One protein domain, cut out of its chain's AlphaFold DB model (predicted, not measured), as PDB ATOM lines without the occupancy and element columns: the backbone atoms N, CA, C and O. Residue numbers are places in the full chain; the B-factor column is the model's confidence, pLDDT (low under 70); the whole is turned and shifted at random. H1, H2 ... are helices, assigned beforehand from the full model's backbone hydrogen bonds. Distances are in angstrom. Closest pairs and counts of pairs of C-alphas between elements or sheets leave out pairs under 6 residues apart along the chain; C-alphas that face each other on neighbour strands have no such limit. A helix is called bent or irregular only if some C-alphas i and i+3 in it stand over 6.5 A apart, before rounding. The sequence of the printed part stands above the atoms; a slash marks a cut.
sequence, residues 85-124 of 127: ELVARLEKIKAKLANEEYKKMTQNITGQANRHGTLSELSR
ATOM      1  N   GLU A  85     -13.406 -30.778 -25.936       83.56
ATOM      2  CA  GLU A  85     -12.718 -29.492 -26.064       83.56
ATOM      3  C   GLU A  85     -11.914 -29.396 -27.363       83.56
ATOM      4  O   GLU A  85     -11.865 -28.337 -27.995       83.56
ATOM      5  N   LEU A  86     -11.281 -30.497 -27.777       84.38
ATOM      6  CA  LEU A  86     -10.503 -30.541 -29.013       84.38
ATOM      7  C   LEU A  86     -11.421 -30.492 -30.235       84.38
ATOM      8  O   LEU A  86     -11.093 -29.814 -31.206       84.38
ATOM      9  N   VAL A  87     -12.595 -31.127 -30.169       86.69
ATOM     10  CA  VAL A  87     -13.615 -31.047 -31.228       86.69
ATOM     11  C   VAL A  87     -14.106 -29.606 -31.392       86.69
ATOM     12  O   VAL A  87     -14.030 -29.057 -32.492       86.69
ATOM     13  N   ALA A  88     -14.468 -28.942 -30.293       86.75
ATOM     14  CA  ALA A  88     -14.913 -27.548 -30.319       86.75
ATOM     15  C   ALA A  88     -13.824 -26.586 -30.830       86.75
ATOM     16  O   ALA A  88     -14.107 -25.619 -31.542       86.75
ATOM     17  N   ARG A  89     -12.549 -26.827 -30.489       90.81
ATOM     18  CA  ARG A  89     -11.425 -26.041 -31.028       90.81
ATOM     19  C   ARG A  89     -11.262 -26.246 -32.533       90.81
ATOM     20  O   ARG A  89     -11.039 -25.267 -33.244       90.81
ATOM     21  N   LEU A  90     -11.402 -27.476 -33.027       90.62
ATOM     22  CA  LEU A  90     -11.307 -27.777 -34.458       90.62
ATOM     23  C   LEU A  90     -12.428 -27.118 -35.262       90.62
ATOM     24  O   LEU A  90     -12.157 -26.550 -36.317       90.62
ATOM     25  N   GLU A  91     -13.663 -27.142 -34.765       89.25
ATOM     26  CA  GLU A  91     -14.792 -26.451 -35.400       89.25
ATOM     27  C   GLU A  91     -14.546 -24.944 -35.498       89.25
ATOM     28  O   GLU A  91     -14.716 -24.350 -36.564       89.25
ATOM     29  N   LYS A  92     -14.037 -24.337 -34.417       91.56
ATOM     30  CA  LYS A  92     -13.647 -22.921 -34.409       91.56
ATOM     31  C   LYS A  92     -12.559 -22.618 -35.440       91.56
ATOM     32  O   LYS A  92     -12.652 -21.606 -36.130       91.56
ATOM     33  N   ILE A  93     -11.530 -23.461 -35.551       93.19
ATOM     34  CA  ILE A  93     -10.446 -23.275 -36.530       93.19
ATOM     35  C   ILE A  93     -10.982 -23.415 -37.959       93.19
ATOM     36  O   ILE A  93     -10.682 -22.568 -38.797       93.19
ATOM     37  N   LYS A  94     -11.825 -24.418 -38.228       93.31
ATOM     38  CA  LYS A  94     -12.465 -24.608 -39.539       93.31
ATOM     39  C   LYS A  94     -13.304 -23.398 -39.946       93.31
ATOM     40  O   LYS A  94     -13.167 -22.921 -41.066       93.31
ATOM     41  N   ALA A  95     -14.116 -22.869 -39.031       92.94
ATOM     42  CA  ALA A  95     -14.926 -21.682 -39.292       92.94
ATOM     43  C   ALA A  95     -14.063 -20.441 -39.578       92.94
ATOM     44  O   ALA A  95     -14.376 -19.657 -40.472       92.94
ATOM     45  N   LYS A  96     -12.953 -20.267 -38.845       93.69
ATOM     46  CA  LYS A  96     -12.004 -19.172 -39.090       93.69
ATOM     47  C   LYS A  96     -11.350 -19.280 -40.466       93.69
ATOM     48  O   LYS A  96     -11.381 -18.304 -41.204       93.69
ATOM     49  N   LEU A  97     -10.827 -20.456 -40.817       95.12
ATOM     50  CA  LEU A  97     -10.187 -20.687 -42.115       95.12
ATOM     51  C   LEU A  97     -11.165 -20.471 -43.273       95.12
ATOM     52  O   LEU A  97     -10.841 -19.741 -44.202       95.12
ATOM     53  N   ALA A  98     -12.387 -21.001 -43.172       91.75
ATOM     54  CA  ALA A  98     -13.418 -20.791 -44.188       91.75
ATOM     55  C   ALA A  98     -13.758 -19.301 -44.371       91.75
ATOM     56  O   ALA A  98     -13.888 -18.821 -45.495       91.75
ATOM     57  N   ASN A  99     -13.851 -18.541 -43.275       91.69
ATOM     58  CA  ASN A  99     -14.093 -17.099 -43.339       91.69
ATOM     59  C   ASN A  99     -12.913 -16.332 -43.948       91.69
ATOM     60  O   ASN A  99     -13.119 -15.371 -44.688       91.69
ATOM     61  N   GLU A 100     -11.679 -16.718 -43.631       92.06
ATOM     62  CA  GLU A 100     -10.478 -16.115 -44.211       92.06
ATOM     63  C   GLU A 100     -10.361 -16.413 -45.710       92.06
ATOM     64  O   GLU A 100     -10.085 -15.503 -46.493       92.06
ATOM     65  N   GLU A 101     -10.627 -17.651 -46.126       90.56
ATOM     66  CA  GLU A 101     -10.670 -18.050 -47.535       90.56
ATOM     67  C   GLU A 101     -11.772 -17.313 -48.294       90.56
ATOM     68  O   GLU A 101     -11.510 -16.743 -49.354       90.56
ATOM     69  N   TYR A 102     -12.976 -17.229 -47.727       87.81
ATOM     70  CA  TYR A 102     -14.071 -16.450 -48.301       87.81
ATOM     71  C   TYR A 102     -13.690 -14.977 -48.491       87.81
ATOM     72  O   TYR A 102     -13.903 -14.409 -49.565       87.81
ATOM     73  N   LYS A 103     -13.069 -14.351 -47.481       87.94
ATOM     74  CA  LYS A 103     -12.592 -12.963 -47.569       87.94
ATOM     75  C   LYS A 103     -11.527 -12.785 -48.647       87.94
ATOM     76  O   LYS A 103     -11.601 -11.815 -49.389       87.94
ATOM     77  N   LYS A 104     -10.569 -13.710 -48.766       88.88
ATOM     78  CA  LYS A 104      -9.553 -13.678 -49.833       88.88
ATOM     79  C   LYS A 104     -10.184 -13.792 -51.221       88.88
ATOM     80  O   LYS A 104      -9.834 -13.021 -52.106       88.88
ATOM     81  N   MET A 105     -11.140 -14.704 -51.402       86.81
ATOM     82  CA  MET A 105     -11.854 -14.873 -52.675       86.81
ATOM     83  C   MET A 105     -12.667 -13.630 -53.061       86.81
ATOM     84  O   MET A 105     -12.698 -13.244 -54.227       86.81
ATOM     85  N   THR A 106     -13.300 -12.975 -52.087       85.44
ATOM     86  CA  THR A 106     -14.183 -11.819 -52.322       85.44
ATOM     87  C   THR A 106     -13.473 -10.463 -52.280       85.44
ATOM     88  O   THR A 106     -14.057  -9.460 -52.692       85.44
ATOM     89  N   GLN A 107     -12.202 -10.416 -51.870       78.88
ATOM     90  CA  GLN A 107     -11.427  -9.186 -51.664       78.88
ATOM     91  C   GLN A 107     -11.430  -8.251 -52.883       78.88
ATOM     92  O   GLN A 107     -11.611  -7.040 -52.742       78.88
ATOM     93  N   ASN A 108     -11.273  -8.809 -54.086       77.38
ATOM     94  CA  ASN A 108     -11.227  -8.031 -55.326       77.38
ATOM     95  C   ASN A 108     -12.602  -7.471 -55.719       77.38
ATOM     96  O   ASN A 108     -12.690  -6.367 -56.246       77.38
ATOM     97  N   ILE A 109     -13.677  -8.203 -55.414       74.50
ATOM     98  CA  ILE A 109     -15.051  -7.821 -55.757       74.50
ATOM     99  C   ILE A 109     -15.531  -6.703 -54.821       74.50
ATOM    100  O   ILE A 109     -16.054  -5.689 -55.280       74.50
ATOM    101  N   THR A 110     -15.285  -6.829 -53.514       64.19
ATOM    102  CA  THR A 110     -15.650  -5.798 -52.527       64.19
ATOM    103  C   THR A 110     -14.835  -4.514 -52.712       64.19
ATOM    104  O   THR A 110     -15.374  -3.414 -52.590       64.19
ATOM    105  N   GLY A 111     -13.548  -4.631 -53.066       61.84
ATOM    106  CA  GLY A 111     -12.704  -3.479 -53.393       61.84
ATOM    107  C   GLY A 111     -13.150  -2.737 -54.658       61.84
ATOM    108  O   GLY A 111     -13.031  -1.516 -54.717       61.84
ATOM    109  N   GLN A 112     -13.705  -3.437 -55.654       58.09
ATOM    110  CA  GLN A 112     -14.265  -2.806 -56.854       58.09
ATOM    111  C   GLN A 112     -15.640  -2.171 -56.614       58.09
ATOM    112  O   GLN A 112     -15.890  -1.088 -57.138       58.09
ATOM    113  N   ALA A 113     -16.481  -2.757 -55.756       56.56
ATOM    114  CA  ALA A 113     -17.772  -2.176 -55.376       56.56
ATOM    115  C   ALA A 113     -17.645  -0.804 -54.682       56.56
ATOM    116  O   ALA A 113     -18.530   0.029 -54.818       56.56
ATOM    117  N   ASN A 114     -16.536  -0.546 -53.979       56.97
ATOM    118  CA  ASN A 114     -16.277   0.744 -53.325       56.97
ATOM    119  C   ASN A 114     -15.547   1.759 -54.236       56.97
ATOM    120  O   ASN A 114     -15.499   2.947 -53.938       56.97
ATOM    121  N   ARG A 115     -14.949   1.298 -55.348       57.28
ATOM    122  CA  ARG A 115     -14.283   2.153 -56.354       57.28
ATOM    123  C   ARG A 115     -15.228   2.584 -57.466       57.28
ATOM    124  O   ARG A 115     -15.044   3.646 -58.053       57.28
ATOM    125  N   HIS A 116     -16.228   1.768 -57.763       56.81
ATOM    126  CA  HIS A 116     -17.346   2.141 -58.609       56.81
ATOM    127  C   HIS A 116     -18.414   2.738 -57.705       56.81
ATOM    128  O   HIS A 116     -19.386   2.072 -57.355       56.81
ATOM    129  N   GLY A 117     -18.180   3.994 -57.296       57.97
ATOM    130  CA  GLY A 117     -19.214   4.842 -56.713       57.97
ATOM    131  C   GLY A 117     -20.503   4.633 -57.494       57.97
ATOM    132  O   GLY A 117     -20.481   4.529 -58.724       57.97
ATOM    133  N   THR A 118     -21.585   4.421 -56.755       62.09
ATOM    134  CA  THR A 118     -22.870   3.966 -57.269       62.09
ATOM    135  C   THR A 118     -23.196   4.643 -58.597       62.09
ATOM    136  O   THR A 118     -23.403   5.851 -58.642       62.09
ATOM    137  N   LEU A 119     -23.277   3.871 -59.688       58.09
ATOM    138  CA  LEU A 119     -23.790   4.345 -60.986       58.09
ATOM    139  C   LEU A 119     -25.157   5.052 -60.829       58.09
ATOM    140  O   LEU A 119     -25.520   5.914 -61.624       58.09
ATOM    141  N   SER A 120     -25.872   4.722 -59.749       61.41
ATOM    142  CA  SER A 120     -27.094   5.340 -59.225       61.41
ATOM    143  C   SER A 120     -26.975   6.822 -58.813       61.41
ATOM    144  O   SER A 120     -28.001   7.488 -58.692       61.41
ATOM    145  N   GLU A 121     -25.771   7.332 -58.542       59.38
ATOM    146  CA  GLU A 121     -25.506   8.746 -58.221       59.38
ATOM    147  C   GLU A 121     -25.197   9.565 -59.482       59.38
ATOM    148  O   GLU A 121     -25.658  10.700 -59.595       59.38
ATOM    149  N   LEU A 122     -24.518   8.974 -60.475       62.19
ATOM    150  CA  LEU A 122     -24.208   9.624 -61.759       62.19
ATOM    151  C   LEU A 122     -25.459   9.913 -62.607       62.19
ATOM    152  O   LEU A 122     -25.461  10.866 -63.379       62.19
ATOM    153  N   SER A 123     -26.544   9.147 -62.447       60.44
ATOM    154  CA  SER A 123     -27.824   9.434 -63.114       60.44
ATOM    155  C   SER A 123     -28.608  10.590 -62.480       60.44
ATOM    156  O   SER A 123     -29.579  11.065 -63.068       60.44
ATOM    157  N   ARG A 124     -28.210  11.042 -61.282       59.00
ATOM    158  CA  ARG A 124     -28.886  12.112 -60.534       59.00
ATOM    159  C   ARG A 124     -28.270  13.496 -60.794       59.00
ATOM    160  O   ARG A 124     -28.942  14.498 -60.571       59.00
TER     161      ARG A 124
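AT A GLANCE: This is residues 85 to 124 of the 127 residues of the protein "Transmembrane protein 199" of Xenopus tropicalis (UniProt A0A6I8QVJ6). One long helix, H1, with a kink near residue 106 makes most of a thin rod, and a tail of residues 114 to 124 with a single short turn of helix, H2, carries the rod on past its end. Nothing folds back on H1, and there is no packed core. The printed part has 40 residues with two named helices, H1 then H2, and no named strand; its class is all helix. It is extended, with a radius of gyration of the C-alphas of 17.4 A, and the C-alphas span 56 by 15 by 7 A.

IN THESE COORDINATES: H1 holds residues 85 to 113 and is 40.4 A long from first to last C-alpha. It begins at C-alpha 85, (-12.718, -29.492, -26.064), and ends at C-alpha 113, (-17.772, -2.176, -55.376). H1 is irregular: C-alphas 105 and 108 are 7.4 A apart, against about 5 A in a regular helix. H2 holds residues 119 to 122, and its last C-alpha, that of Leu 122, is at (-24.208, 9.624, -61.759).

HOW THE PARTS SIT: H1 has a kink of 50 degrees near residue 106. A tight link of 5 residues joins H1 to H2, and the two helices are apart, with no C-alpha of the one within 8 A of the other. In H1, 23 of 25 O i to N i+4 pairs are within hydrogen-bond range; H2, with 4 residues, is too short for such a pair, but its one O i to N i+3 pair is within range.

THE WHOLE: The two C-alphas farthest apart are those of Glu 85 and Arg 124, the first and last printed residues, at 56.4 A. Residues 85 to 124 stand free, with no C-alpha 8 or more residues away along the chain within 10 A. The printed part has no cut. The mean pLDDT of the printed part is 77.4, and residues 110 to 124, of which 110 to 113 belong to H1, are under 70.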